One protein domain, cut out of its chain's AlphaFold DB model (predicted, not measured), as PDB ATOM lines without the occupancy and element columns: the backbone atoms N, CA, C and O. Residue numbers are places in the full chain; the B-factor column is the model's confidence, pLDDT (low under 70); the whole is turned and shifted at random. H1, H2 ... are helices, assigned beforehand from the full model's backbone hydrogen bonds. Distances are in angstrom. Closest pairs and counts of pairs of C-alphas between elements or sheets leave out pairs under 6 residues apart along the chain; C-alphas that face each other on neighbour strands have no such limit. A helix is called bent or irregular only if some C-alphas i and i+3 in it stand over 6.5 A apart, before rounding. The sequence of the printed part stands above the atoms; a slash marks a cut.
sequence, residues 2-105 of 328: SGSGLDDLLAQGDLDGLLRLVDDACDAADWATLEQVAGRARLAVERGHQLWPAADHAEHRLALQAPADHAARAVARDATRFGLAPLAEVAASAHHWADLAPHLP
ATOM      1  N   SER A   2      50.903   7.648  94.236       56.66
ATOM      2  CA  SER A   2      49.886   6.829  93.550       56.66
ATOM      3  C   SER A   2      49.462   5.552  94.299       56.66
ATOM      4  O   SER A   2      48.303   5.160  94.220       56.66
ATOM      5  N   GLY A   3      50.352   4.933  95.086       60.47
ATOM      6  CA  GLY A   3      50.069   3.645  95.742       60.47
ATOM      7  C   GLY A   3      48.945   3.666  96.789       60.47
ATOM      8  O   GLY A   3      48.132   2.750  96.814       60.47
ATOM      9  N   SER A   4      48.848   4.719  97.612       65.12
ATOM     10  CA  SER A   4      47.827   4.788  98.673       65.12
ATOM     11  C   SER A   4      46.415   5.005  98.127       65.12
ATOM     12  O   SER A   4      45.464   4.474  98.682       65.12
ATOM     13  N   GLY A   5      46.274   5.749  97.024       87.62
ATOM     14  CA  GLY A   5      44.969   6.001  96.406       87.62
ATOM     15  C   GLY A   5      44.371   4.746  95.771       87.62
ATOM     16  O   GLY A   5      43.195   4.463  95.966       87.62
ATOM     17  N   LEU A   6      45.185   3.954  95.064       93.44
ATOM     18  CA  LEU A   6      44.728   2.696  94.470       93.44
ATOM     19  C   LEU A   6      44.282   1.683  95.534       93.44
ATOM     20  O   LEU A   6      43.247   1.041  95.373       93.44
ATOM     21  N   ASP A   7      45.049   1.539  96.617       93.00
ATOM     22  CA  ASP A   7      44.726   0.602  97.700       93.00
ATOM     23  C   ASP A   7      43.361   0.911  98.328       93.00
ATOM     24  O   ASP A   7      42.548   0.000  98.512       93.00
ATOM     25  N   ASP A   8      43.089   2.191  98.586       94.00
ATOM     26  CA  ASP A   8      41.818   2.651  99.145       94.00
ATOM     27  C   ASP A   8      40.645   2.386  98.189       94.00
ATOM     28  O   ASP A   8      39.614   1.857  98.612       94.00
ATOM     29  N   LEU A   9      40.809   2.689  96.895       96.12
ATOM     30  CA  LEU A   9      39.787   2.449  95.869       96.12
ATOM     31  C   LEU A   9      39.447   0.956  95.736       96.12
ATOM     32  O   LEU A   9      38.275   0.579  95.680       96.12
ATOM     33  N   LEU A  10      40.466   0.091  95.743       94.56
ATOM     34  CA  LEU A  10      40.288  -1.361  95.690       94.56
ATOM     35  C   LEU A  10      39.596  -1.904  96.946       94.56
ATOM     36  O   LEU A  10      38.755  -2.795  96.838       94.56
ATOM     37  N   ALA A  11      39.954  -1.392  98.126       92.44
ATOM     38  CA  ALA A  11      39.372  -1.818  99.397       92.44
ATOM     39  C   ALA A  11      37.907  -1.388  99.553       92.44
ATOM     40  O   ALA A  11      37.136  -2.073 100.220       92.44
ATOM     41  N   GLN A  12      37.528  -0.259  98.954       93.62
ATOM     42  CA  GLN A  12      36.156   0.250  98.972       93.62
ATOM     43  C   GLN A  12      35.289  -0.348  97.857       93.62
ATOM     44  O   GLN A  12      34.063  -0.267  97.928       93.62
ATOM     45  N   GLY A  13      35.903  -0.948  96.834       93.81
ATOM     46  CA  GLY A  13      35.186  -1.365  95.636       93.81
ATOM     47  C   GLY A  13      34.703  -0.179  94.797       93.81
ATOM     48  O   GLY A  13      33.647  -0.278  94.176       93.81
ATOM     49  N   ASP A  14      35.440   0.936  94.797       95.62
ATOM     50  CA  ASP A  14      35.067   2.163  94.087       95.62
ATOM     51  C   ASP A  14      35.446   2.075  92.600       95.62
ATOM     52  O   ASP A  14      36.557   2.423  92.194       95.62
ATOM     53  N   LEU A  15      34.515   1.577  91.782       95.56
ATOM     54  CA  LEU A  15      34.703   1.459  90.336       95.56
ATOM     55  C   LEU A  15      34.889   2.827  89.664       95.56
ATOM     56  O   LEU A  15      35.801   2.982  88.856       95.56
ATOM     57  N   ASP A  16      34.069   3.816  90.015       96.06
ATOM     58  CA  ASP A  16      34.116   5.149  89.403       96.06
ATOM     59  C   ASP A  16      35.438   5.854  89.720       96.06
ATOM     60  O   ASP A  16      36.029   6.525  88.872       96.06
ATOM     61  N   GLY A  17      35.940   5.684  90.944       97.00
ATOM     62  CA  GLY A  17      37.249   6.185  91.330       97.00
ATOM     63  C   GLY A  17      38.400   5.496  90.609       97.00
ATOM     64  O   GLY A  17      39.353   6.177  90.233       97.00
ATOM     65  N   LEU A  18      38.301   4.191  90.340       97.25
ATOM     66  CA  LEU A  18      39.283   3.490  89.509       97.25
ATOM     67  C   LEU A  18      39.253   3.969  88.056       97.25
ATOM     68  O   LEU A  18      40.318   4.144  87.477       97.25
ATOM     69  N   LEU A  19      38.076   4.219  87.476       96.75
ATOM     70  CA  LEU A  19      37.972   4.742  86.107       96.75
ATOM     71  C   LEU A  19      38.594   6.140  85.990       96.75
ATOM     72  O   LEU A  19      39.407   6.366  85.100       96.75
ATOM     73  N   ARG A  20      38.326   7.038  86.946       97.56
ATOM     74  CA  ARG A  20      39.005   8.347  86.996       97.56
ATOM     75  C   ARG A  20      40.519   8.212  87.160       97.56
ATOM     76  O   ARG A  20      41.263   8.939  86.518       97.56
ATOM     77  N   LEU A  21      40.979   7.273  87.991       97.75
ATOM     78  CA  LEU A  21      42.410   7.008  88.155       97.75
ATOM     79  C   LEU A  21      43.052   6.515  86.848       97.75
ATOM     80  O   LEU A  21      44.194   6.873  86.572       97.75
ATOM     81  N   VAL A  22      42.342   5.710  86.053       97.56
ATOM     82  CA  VAL A  22      42.798   5.289  84.719       97.56
ATOM     83  C   VAL A  22      42.968   6.498  83.801       97.56
ATOM     84  O   VAL A  22      44.004   6.609  83.146       97.56
ATOM     85  N   ASP A  23      41.997   7.409  83.779       97.94
ATOM     86  CA  ASP A  23      42.053   8.620  82.955       97.94
ATOM     87  C   ASP A  23      43.217   9.526  83.352       97.94
ATOM     88  O   ASP A  23      44.060   9.839  82.510       97.94
ATOM     89  N   ASP A  24      43.332   9.834  84.646       97.81
ATOM     90  CA  ASP A  24      44.420  10.646  85.197       97.81
ATOM     91  C   ASP A  24      45.797  10.018  84.901       97.81
ATOM     92  O   ASP A  24      46.758  10.720  84.575       97.81
ATOM     93  N   ALA A  25      45.910   8.687  84.999       97.50
ATOM     94  CA  ALA A  25      47.144   7.969  84.695       97.50
ATOM     95  C   ALA A  25      47.500   8.042  83.204       97.50
ATOM     96  O   ALA A  25      48.672   8.223  82.877       97.50
ATOM     97  N   CYS A  26      46.522   7.944  82.300       97.38
ATOM     98  CA  CYS A  26      46.764   8.108  80.865       97.38
ATOM     99  C   CYS A  26      47.202   9.539  80.531       97.38
ATOM    100  O   CYS A  26      48.184   9.718  79.811       97.38
ATOM    101  N   ASP A  27      46.533  10.548  81.095       97.31
ATOM    102  CA  ASP A  27      46.865  11.964  80.888       97.31
ATOM    103  C   ASP A  27      48.278  12.305  81.392       97.31
ATOM    104  O   ASP A  27      48.989  13.115  80.793       97.31
ATOM    105  N   ALA A  28      48.714  11.659  82.478       97.44
ATOM    106  CA  ALA A  28      50.049  11.816  83.048       97.44
ATOM    107  C   ALA A  28      51.110  10.864  82.456       97.44
ATOM    108  O   ALA A  28      52.273  10.941  82.863       97.44
ATOM    109  N   ALA A  29      50.731   9.968  81.537       97.50
ATOM    110  CA  ALA A  29      51.559   8.857  81.054       97.50
ATOM    111  C   ALA A  29      52.145   7.976  82.187       97.50
ATOM    112  O   ALA A  29      53.256   7.450  82.084       97.50
ATOM    113  N   ASP A  30      51.400   7.804  83.284       97.75
ATOM    114  CA  ASP A  30      51.739   6.925  84.409       97.75
ATOM    115  C   ASP A  30      51.275   5.484  84.137       97.75
ATOM    116  O   ASP A  30      50.356   4.940  84.761       97.75
ATOM    117  N   TRP A  31      51.940   4.843  83.177       97.44
ATOM    118  CA  TRP A  31      51.630   3.474  82.751       97.44
ATOM    119  C   TRP A  31      51.827   2.443  83.861       97.44
ATOM    120  O   TRP A  31      51.130   1.431  83.893       97.44
ATOM    121  N   ALA A  32      52.727   2.711  84.810       95.75
ATOM    122  CA  ALA A  32      52.942   1.845  85.960       95.75
ATOM    123  C   ALA A  32      51.690   1.789  86.846       95.75
ATOM    124  O   ALA A  32      51.264   0.702  87.234       95.75
ATOM    125  N   THR A  33      51.060   2.933  87.134       96.12
ATOM    126  CA  THR A  33      49.776   2.953  87.853       96.12
ATOM    127  C   THR A  33      48.694   2.207  87.072       96.12
ATOM    128  O   THR A  33      47.941   1.430  87.663       96.12
ATOM    129  N   LEU A  34      48.648   2.368  85.750       95.81
ATOM    130  CA  LEU A  34      47.663   1.697  84.906       95.81
ATOM    131  C   LEU A  34      47.829   0.163  84.898       95.81
ATOM    132  O   LEU A  34      46.846  -0.565  85.042       95.81
ATOM    133  N   GLU A  35      49.066  -0.342  84.844       95.38
ATOM    134  CA  GLU A  35      49.376  -1.772  85.009       95.38
ATOM    135  C   GLU A  35      48.936  -2.303  86.382       95.38
ATOM    136  O   GLU A  35      48.407  -3.414  86.486       95.38
ATOM    137  N   GLN A  36      49.104  -1.504  87.443       95.38
ATOM    138  CA  GLN A  36      48.629  -1.875  88.778       95.38
ATOM    139  C   GLN A  36      47.100  -1.967  88.831       95.38
ATOM    140  O   GLN A  36      46.583  -2.918  89.419       95.38
ATOM    141  N   VAL A  37      46.368  -1.034  88.208       95.19
ATOM    142  CA  VAL A  37      44.900  -1.118  88.100       95.19
ATOM    143  C   VAL A  37      44.501  -2.391  87.352       95.19
ATOM    144  O   VAL A  37      43.727  -3.188  87.888       95.19
ATOM    145  N   ALA A  38      45.082  -2.629  86.172       92.94
ATOM    146  CA  ALA A  38      44.776  -3.780  85.326       92.94
ATOM    147  C   ALA A  38      44.991  -5.124  86.053       92.94
ATOM    148  O   ALA A  38      44.111  -5.987  86.058       92.94
ATOM    149  N   GLY A  39      46.128  -5.290  86.736       91.56
ATOM    150  CA  GLY A  39      46.433  -6.524  87.464       91.56
ATOM    151  C   GLY A  39      45.620  -6.706  88.750       91.56
ATOM    152  O   GLY A  39      45.181  -7.814  89.061       91.56
ATOM    153  N   ARG A  40      45.409  -5.635  89.524       93.06
ATOM    154  CA  ARG A  40      44.878  -5.745  90.895       93.06
ATOM    155  C   ARG A  40      43.361  -5.634  90.980       93.06
ATOM    156  O   ARG A  40      42.772  -6.310  91.824       93.06
ATOM    157  N   ALA A  41      42.719  -4.837  90.123       92.00
ATOM    158  CA  ALA A  41      41.263  -4.676  90.141       92.00
ATOM    159  C   ALA A  41      40.541  -5.993  89.818       92.00
ATOM    160  O   ALA A  41      39.516  -6.319  90.414       92.00
ATOM    161  N   ARG A  42      41.136  -6.830  88.964       87.75
ATOM    162  CA  ARG A  42      40.618  -8.165  88.651       87.75
ATOM    163  C   ARG A  42      40.606  -9.108  89.859       87.75
ATOM    164  O   ARG A  42      39.646  -9.851  90.046       87.75
ATOM    165  N   LEU A  43      41.630  -9.037  90.710       87.94
ATOM    166  CA  LEU A  43      41.744  -9.846  91.932       87.94
ATOM    167  C   LEU A  43      40.809  -9.366  93.057       87.94
ATOM    168  O   LEU A  43      40.664 -10.040  94.074       87.94
ATOM    169  N   ALA A  44      40.147  -8.214  92.907       87.00
ATOM    170  CA  ALA A  44      39.226  -7.694  93.918       87.00
ATOM    171  C   ALA A  44      37.972  -8.572  94.107       87.00
ATOM    172  O   ALA A  44      37.337  -8.509  95.163       87.00
ATOM    173  N   VAL A  45      37.667  -9.450  93.142       84.50
ATOM    174  CA  VAL A  45      36.572 -10.428  93.250       84.50
ATOM    175  C   VAL A  45      36.749 -11.363  94.446       84.50
ATOM    176  O   VAL A  45      35.768 -11.713  95.098       84.50
ATOM    177  N   GLU A  46      37.994 -11.682  94.816       85.12
ATOM    178  CA  GLU A  46      38.324 -12.499  95.993       85.12
ATOM    179  C   GLU A  46      37.879 -11.842  97.309       85.12
ATOM    180  O   GLU A  46      37.712 -12.514  98.325       85.12
ATOM    181  N   ARG A  47      37.665 -10.521  97.287       84.44
ATOM    182  CA  ARG A  47      37.216  -9.706  98.424       84.44
ATOM    183  C   ARG A  47      35.750  -9.271  98.298       84.44
ATOM    184  O   ARG A  47      35.283  -8.491  99.117       84.44
ATOM    185  N   GLY A  48      35.023  -9.777  97.299       88.75
ATOM    186  CA  GLY A  48      33.605  -9.480  97.077       88.75
ATOM    187  C   GLY A  48      33.321  -8.256  96.200       88.75
ATOM    188  O   GLY A  48      32.158  -7.886  96.061       88.75
ATOM    189  N   HIS A  49      34.336  -7.647  95.576       90.44
ATOM    190  CA  HIS A  49      34.155  -6.489  94.694       90.44
ATOM    191  C   HIS A  49      34.291  -6.869  93.213       90.44
ATOM    192  O   HIS A  49      35.263  -7.498  92.799       90.44
ATOM    193  N   GLN A  50      33.334  -6.452  92.381       90.62
ATOM    194  CA  GLN A  50      33.342  -6.705  90.936       90.62
ATOM    195  C   GLN A  50      34.026  -5.555  90.177       90.62
ATOM    196  O   GLN A  50      33.376  -4.788  89.478       90.62
ATOM    197  N   LEU A  51      35.348  -5.434  90.323       92.50
ATOM    198  CA  LEU A  51      36.144  -4.348  89.719       92.50
ATOM    199  C   LEU A  51      36.841  -4.731  88.405       92.50
ATOM    200  O   LEU A  51      37.652  -3.974  87.878       92.50
ATOM    201  N   TRP A  52      36.500  -5.888  87.836       89.88
ATOM    202  CA  TRP A  52      36.998  -6.304  86.527       89.88
ATOM    203  C   TRP A  52      36.704  -5.308  85.380       89.88
ATOM    204  O   TRP A  52      37.538  -5.272  84.478       89.88
ATOM    205  N   PRO A  53      35.646  -4.456  85.384       91.81
ATOM    206  CA  PRO A  53      35.478  -3.470  84.312       91.81
ATOM    207  C   PRO A  53      36.605  -2.429  84.286       91.81
ATOM    208  O   PRO A  53      37.069  -2.061  83.212       91.81
ATOM    209  N   ALA A  54      37.104  -1.999  85.454       94.44
ATOM    210  CA  ALA A  54      38.268  -1.112  85.526       94.44
ATOM    211  C   ALA A  54      39.548  -1.812  85.056       94.44
ATOM    212  O   ALA A  54      40.386  -1.175  84.425       94.44
ATOM    213  N   ALA A  55      39.691  -3.115  85.327       93.50
ATOM    214  CA  ALA A  55      40.812  -3.887  84.802       93.50
ATOM    215  C   ALA A  55      40.774  -3.953  83.267       93.50
ATOM    216  O   ALA A  55      41.769  -3.632  82.628       93.50
ATOM    217  N   ASP A  56      39.625  -4.308  82.685       93.56
ATOM    218  CA  ASP A  56      39.449  -4.403  81.230       93.56
ATOM    219  C   ASP A  56      39.649  -3.043  80.548       93.56
ATOM    220  O   ASP A  56      40.302  -2.966  79.508       93.56
ATOM    221  N   HIS A  57      39.154  -1.959  81.154       94.81
ATOM    222  CA  HIS A  57      39.401  -0.613  80.645       94.81
ATOM    223  C   HIS A  57      40.886  -0.236  80.735       94.81
ATOM    224  O   HIS A  57      41.439   0.278  79.770       94.81
ATOM    225  N   ALA A  58      41.568  -0.541  81.843       95.69
ATOM    226  CA  ALA A  58      43.000  -0.277  81.970       95.69
ATOM    227  C   ALA A  58      43.838  -1.047  80.933       95.69
ATOM    228  O   ALA A  58      44.749  -0.471  80.345       95.69
ATOM    229  N   GLU A  59      43.510  -2.314  80.658       95.62
ATOM    230  CA  GLU A  59      44.134  -3.102  79.582       95.62
ATOM    231  C   GLU A  59      43.928  -2.475  78.205       95.62
ATOM    232  O   GLU A  59      44.880  -2.325  77.442       95.62
ATOM    233  N   HIS A  60      42.690  -2.076  77.901       95.94
ATOM    234  CA  HIS A  60      42.351  -1.409  76.645       95.94
ATOM    235  C   HIS A  60      43.169  -0.130  76.457       95.94
ATOM    236  O   HIS A  60      43.746   0.099  75.398       95.94
ATOM    237  N   ARG A  61      43.273   0.687  77.509       97.06
ATOM    238  CA  ARG A  61      44.034   1.941  77.487       97.06
ATOM    239  C   ARG A  61      45.540   1.697  77.361       97.06
ATOM    240  O   ARG A  61      46.190   2.419  76.611       97.06
ATOM    241  N   LEU A  62      46.083   0.659  78.008       97.62
ATOM    242  CA  LEU A  62      47.477   0.239  77.815       97.62
ATOM    243  C   LEU A  62      47.739  -0.192  76.369       97.62
ATOM    244  O   LEU A  62      48.709   0.264  75.778       97.62
ATOM    245  N   ALA A  63      46.877  -1.032  75.792       97.25
ATOM    246  CA  ALA A  63      47.025  -1.488  74.412       97.25
ATOM    247  C   ALA A  63      46.888  -0.344  73.393       97.25
ATOM    248  O   ALA A  63      47.572  -0.355  72.378       97.25
ATOM    249  N   LEU A  64      46.014   0.633  73.657       97.31
ATOM    250  CA  LEU A  64      45.704   1.718  72.724       97.31
ATOM    251  C   LEU A  64      46.681   2.902  72.801       97.31
ATOM    252  O   LEU A  64      46.921   3.554  71.790       97.31
ATOM    253  N   GLN A  65      47.161   3.255  73.998       98.12
ATOM    254  CA  GLN A  65      47.812   4.554  74.237       98.12
ATOM    255  C   GLN A  65      49.221   4.468  74.825       98.12
ATOM    256  O   GLN A  65      49.956   5.456  74.758       98.12
ATOM    257  N   ALA A  66      49.598   3.344  75.438       98.31
ATOM    258  CA  ALA A  66      50.906   3.222  76.065       98.31
ATOM    259  C   ALA A  66      52.002   2.919  75.022       98.31
ATOM    260  O   ALA A  66      51.706   2.515  73.902       98.31
ATOM    261  N   PRO A  67      53.291   3.089  75.363       98.50
ATOM    262  CA  PRO A  67      54.388   2.615  74.528       98.50
ATOM    263  C   PRO A  67      54.308   1.103  74.259       98.50
ATOM    264  O   PRO A  67      53.705   0.347  75.024       98.50
ATOM    265  N   ALA A  68      54.962   0.659  73.183       98.38
ATOM    266  CA  ALA A  68      54.813  -0.693  72.647       98.38
ATOM    267  C   ALA A  68      55.124  -1.819  73.651       98.38
ATOM    268  O   ALA A  68      54.512  -2.883  73.593       98.38
ATOM    269  N   ASP A  69      56.027  -1.599  74.608       98.06
ATOM    270  CA  ASP A  69      56.352  -2.585  75.639       98.06
ATOM    271  C   ASP A  69      55.198  -2.797  76.634       98.06
ATOM    272  O   ASP A  69      54.918  -3.931  77.026       98.06
ATOM    273  N   HIS A  70      54.505  -1.724  77.019       98.06
ATOM    274  CA  HIS A  70      53.309  -1.769  77.857       98.06
ATOM    275  C   HIS A  70      52.111  -2.338  77.085       98.06
ATOM    276  O   HIS A  70      51.397  -3.190  77.616       98.06
ATOM    277  N   ALA A  71      51.925  -1.929  75.825       97.88
ATOM    278  CA  ALA A  71      50.871  -2.457  74.961       97.88
ATOM    279  C   ALA A  71      51.031  -3.972  74.737       97.88
ATOM    280  O   ALA A  71      50.085  -4.735  74.935       97.88
ATOM    281  N   ALA A  72      52.247  -4.440  74.439       97.31
ATOM    282  CA  ALA A  72      52.547  -5.863  74.294       97.31
ATOM    283  C   ALA A  72      52.300  -6.653  75.591       97.31
ATOM    284  O   ALA A  72      51.780  -7.767  75.540       97.31
ATOM    285  N   ARG A  73      52.612  -6.083  76.765       95.44
ATOM    286  CA  ARG A  73      52.281  -6.699  78.066       95.44
ATOM    287  C   ARG A  73      50.779  -6.750  78.335       95.44
ATOM    288  O   ARG A  73      50.323  -7.692  78.983       95.44
ATOM    289  N   ALA A  74      50.012  -5.762  77.880       94.88
ATOM    290  CA  ALA A  74      48.556  -5.786  77.969       94.88
ATOM    291  C   ALA A  74      47.968  -6.904  77.109       94.88
ATOM    292  O   ALA A  74      47.239  -7.754  77.619       94.88
ATOM    293  N   VAL A  75      48.403  -6.976  75.850       94.88
ATOM    294  CA  VAL A  75      48.068  -8.070  74.937       94.88
ATOM    295  C   VAL A  75      48.418  -9.416  75.569       94.88
ATOM    296  O   VAL A  75      47.529 -10.231  75.751       94.88
ATOM    297  N   ALA A  76      49.659  -9.627  76.018       92.00
ATOM    298  CA  ALA A  76      50.124 -10.904  76.576       92.00
ATOM    299  C   ALA A  76      49.347 -11.404  77.807       92.00
ATOM    300  O   ALA A  76      49.373 -12.599  78.104       92.00
ATOM    301  N   ARG A  77      48.673 -10.513  78.543       88.06
ATOM    302  CA  ARG A  77      47.810 -10.916  79.661       88.06
ATOM    303  C   ARG A  77      46.466 -11.463  79.190       88.06
ATOM    304  O   ARG A  77      45.863 -12.214  79.951       88.06
ATOM    305  N   ASP A  78      46.023 -11.063  77.994       70.50
ATOM    306  CA  ASP A  78      44.788 -11.427  77.278       70.50
ATOM    307  C   ASP A  78      43.598 -11.758  78.186       70.50
ATOM    308  O   ASP A  78      42.873 -12.740  78.034       70.50
ATOM    309  N   ALA A  79      43.427 -10.952  79.231       63.72
ATOM    310  CA  ALA A  79      42.513 -11.306  80.299       63.72
ATOM    311  C   ALA A  79      41.087 -10.820  79.991       63.72
ATOM    312  O   ALA A  79      40.145 -11.199  80.693       63.72
ATOM    313  N   THR A  80      40.912  -9.932  79.006       65.75
ATOM    314  CA  THR A  80      39.686  -9.134  78.863       65.75
ATOM    315  C   THR A  80      38.457 -10.007  78.655       65.75
ATOM    316  O   THR A  80      38.433 -10.909  77.821       65.75
ATOM    317  N   ARG A  81      37.414  -9.737  79.441       65.00
ATOM    318  CA  ARG A  81      36.152 -10.479  79.362       65.00
ATOM    319  C   ARG A  81      35.072  -9.669  78.660       65.00
ATOM    320  O   ARG A  81      34.228 -10.259  77.995       65.00
ATOM    321  N   PHE A  82      35.117  -8.342  78.798       70.50
ATOM    322  CA  PHE A  82      34.143  -7.401  78.235       70.50
ATOM    323  C   PHE A  82      34.805  -6.175  77.562       70.50
ATOM    324  O   PHE A  82      34.164  -5.145  77.399       70.50
ATOM    325  N   GLY A  83      36.073  -6.288  77.137       76.88
ATOM    326  CA  GLY A  83      36.765  -5.266  76.335       76.88
ATOM    327  C   GLY A  83      36.059  -4.919  75.013       76.88
ATOM    328  O   GLY A  83      35.373  -5.762  74.433       76.88
ATOM    329  N   LEU A  84      36.242  -3.676  74.555       85.69
ATOM    330  CA  LEU A  84      35.573  -3.100  73.378       85.69
ATOM    331  C   LEU A  84      35.974  -3.776  72.056       85.69
ATOM    332  O   LEU A  84      35.156  -3.918  71.154       85.69
ATOM    333  N   ALA A  85      37.234  -4.190  71.960       90.25
ATOM    334  CA  ALA A  85      37.810  -4.925  70.844       90.25
ATOM    335  C   ALA A  85      38.902  -5.874  71.379       90.25
ATOM    336  O   ALA A  85      39.364  -5.690  72.514       90.25
ATOM    337  N   PRO A  86      39.323  -6.890  70.607       93.00
ATOM    338  CA  PRO A  86      40.445  -7.746  70.981       93.00
ATOM    339  C   PRO A  86      41.716  -6.921  71.187       93.00
ATOM    340  O   PRO A  86      42.064  -6.103  70.338       93.00
ATOM    341  N   LEU A  87      42.455  -7.148  72.280       95.56
ATOM    342  CA  LEU A  87      43.644  -6.338  72.579       95.56
ATOM    343  C   LEU A  87      44.716  -6.422  71.484       95.56
ATOM    344  O   LEU A  87      45.422  -5.443  71.260       95.56
ATOM    345  N   ALA A  88      44.817  -7.562  70.791       95.56
ATOM    346  CA  ALA A  88      45.707  -7.712  69.642       95.56
ATOM    347  C   ALA A  88      45.371  -6.705  68.530       95.56
ATOM    348  O   ALA A  88      46.270  -6.044  68.019       95.56
ATOM    349  N   GLU A  89      44.083  -6.530  68.217       96.00
ATOM    350  CA  GLU A  89      43.607  -5.535  67.255       96.00
ATOM    351  C   GLU A  89      43.832  -4.107  67.765       96.00
ATOM    352  O   GLU A  89      44.277  -3.245  67.009       96.00
ATOM    353  N   VAL A  90      43.567  -3.856  69.052       96.69
ATOM    354  CA  VAL A  90      43.757  -2.535  69.669       96.69
ATOM    355  C   VAL A  90      45.224  -2.104  69.565       96.69
ATOM    356  O   VAL A  90      45.511  -1.052  68.995       96.69
ATOM    357  N   ALA A  91      46.158  -2.939  70.028       97.25
ATOM    358  CA  ALA A  91      47.592  -2.653  69.956       97.25
ATOM    359  C   ALA A  91      48.074  -2.527  68.508       97.25
ATOM    360  O   ALA A  91      48.808  -1.598  68.167       97.25
ATOM    361  N   ALA A  92      47.610  -3.418  67.631       97.00
ATOM    362  CA  ALA A  92      47.915  -3.346  66.214       97.00
ATOM    363  C   ALA A  92      47.286  -2.133  65.527       97.00
ATOM    364  O   ALA A  92      47.721  -1.809  64.438       97.00
ATOM    365  N   SER A  93      46.304  -1.432  66.095       96.56
ATOM    366  CA  SER A  93      45.798  -0.185  65.501       96.56
ATOM    367  C   SER A  93      46.671   1.031  65.839       96.56
ATOM    368  O   SER A  93      46.707   1.985  65.064       96.56
ATOM    369  N   ALA A  94      47.416   0.978  66.948       96.75
ATOM    370  CA  ALA A  94      48.240   2.082  67.447       96.75
ATOM    371  C   ALA A  94      49.749   1.927  67.177       96.75
ATOM    372  O   ALA A  94      50.481   2.917  67.220       96.75
ATOM    373  N   HIS A  95      50.227   0.712  66.892       98.19
ATOM    374  CA  HIS A  95      51.656   0.418  66.743       98.19
ATOM    375  C   HIS A  95      51.980  -0.342  65.458       98.19
ATOM    376  O   HIS A  95      51.154  -1.088  64.934       98.19
ATOM    377  N   HIS A  96      53.223  -0.194  64.996       97.94
ATOM    378  CA  HIS A  96      53.805  -1.030  63.949       97.94
ATOM    379  C   HIS A  96      54.314  -2.359  64.513       97.94
ATOM    380  O   HIS A  96      54.643  -2.457  65.700       97.94
ATOM    381  N   TRP A  97      54.444  -3.381  63.658       98.19
ATOM    382  CA  TRP A  97      54.988  -4.675  64.084       98.19
ATOM    383  C   TRP A  97      56.382  -4.542  64.698       98.19
ATOM    384  O   TRP A  97      56.646  -5.121  65.749       98.19
ATOM    385  N   ALA A  98      57.258  -3.744  64.081       98.06
ATOM    386  CA  ALA A  98      58.644  -3.573  64.517       98.06
ATOM    387  C   ALA A  98      58.777  -3.064  65.966       98.06
ATOM    388  O   ALA A  98      59.756  -3.394  66.634       98.06
ATOM    389  N   ASP A  99      57.789  -2.310  66.454       98.44
ATOM    390  CA  ASP A  99      57.775  -1.782  67.818       98.44
ATOM    391  C   ASP A  99      57.222  -2.805  68.821       98.44
ATOM    392  O   ASP A  99      57.719  -2.905  69.941       98.44
ATOM    393  N   LEU A 100      56.207  -3.589  68.435       98.31
ATOM    394  CA  LEU A 100      55.574  -4.594  69.301       98.31
ATOM    395  C   LEU A 100      56.394  -5.889  69.398       98.31
ATOM    396  O   LEU A 100      56.499  -6.496  70.467       98.31
ATOM    397  N   ALA A 101      56.982  -6.323  68.284       97.44
ATOM    398  CA  ALA A 101      57.649  -7.612  68.141       97.44
ATOM    399  C   ALA A 101      58.758  -7.880  69.177       97.44
ATOM    400  O   ALA A 101      58.853  -9.020  69.631       97.44
ATOM    401  N   PRO A 102      59.586  -6.913  69.615       97.69
ATOM    402  CA  PRO A 102      60.593  -7.160  70.651       97.69
ATOM    403  C   PRO A 102      60.013  -7.486  72.036       97.69
ATOM    404  O   PRO A 102      60.739  -7.967  72.905       97.69
ATOM    405  N   HIS A 103      58.730  -7.194  72.261       97.69
ATOM    406  CA  HIS A 103      58.085  -7.271  73.573       97.69
ATOM    407  C   HIS A 103      57.022  -8.371  73.675       97.69
ATOM    408  O   HIS A 103      56.624  -8.730  74.783       97.69
ATOM    409  N   LEU A 104      56.564  -8.911  72.544       95.81
ATOM    410  CA  LEU A 104      55.588  -9.997  72.503       95.81
ATOM    411  C   LEU A 104      56.267 -11.357  72.739       95.81
ATOM    412  O   LEU A 104      57.228 -11.671  72.032       95.81
ATOM    413  N   PRO A 105      55.771 -12.191  73.671       92.88
ATOM    414  CA  PRO A 105      56.267 -13.556  73.837       92.88
ATOM    415  C   PRO A 105      55.921 -14.416  72.616       92.88
ATOM    416  O   PRO A 105      54.941 -14.140  71.927       92.88
TER     417      PRO A 105
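Overview. This is residues 2 to 105 of the 328 residues of an uncharacterized protein of Acidimicrobiaceae bacterium (UniProt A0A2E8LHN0). Six helices zigzag to and fro in two rows packed on each other, H1, H3 and H5 in one row and H2, H4 and H6 in the other, with the short H7 beyond H5 at one end. H1 to H5 form an up-and-down bundle, each running against the one before it. The 104 printed residues hold seven named helices, H1 to H7 in chain order, and no named strand: the class is all helix. The whole is compact, with a radius of gyration of the C-alphas of 13.2 A, and elongated, spanning 41 by 27 by 21 A.

Arrangement. H1, residues 2 to 12, and H2, residues 15 to 27, form a hairpin at 20 degrees; their closest C-alphas, of Leu 9 and Gly 17, are 6.4 A apart. H3, residues 31 to 47, touches H1, closest at C-alphas 10 and 41, 6.5 A. The hub H4, residues 52 to 65, touches H3, closest at C-alphas 38 and 55, 4.0 A, and H2, closest at C-alphas 19 and 54, 5.9 A. With residues 59 to 65 alone it touches H5, residues 68 to 77, and H6, residues 87 to 94; both shallow tilts, 33 degrees, are only just short of steep. H7, residues 97 to 100, touches H5, closest at C-alphas 68 and 100, 5.2 A. Every O i to N i+4 pair is within hydrogen-bond range in H1, H2, H4, H5 and H6, and 8 of 13 in H3; H7 is too short for one.

Along the chain. H1 begins at C-alpha 2 (49.886, 6.829, 93.550). H3, 25.0 A long, has a kink of 35 degrees near residue 41 and is irregular, only just: C-alphas 42 and 45 are 6.53 A apart. H4 is 19.6 A long and H2 18.6 A. H7 ends at C-alpha 100 (55.574, -4.594, 69.301).

Size, cuts and confidence. The C-alphas farthest apart, of Gly 48 and Ala 98, are 41.5 A apart. The printed part has no cut and no long link. The pLDDT is under 70 at residues 2 to 4 and 79 to 81.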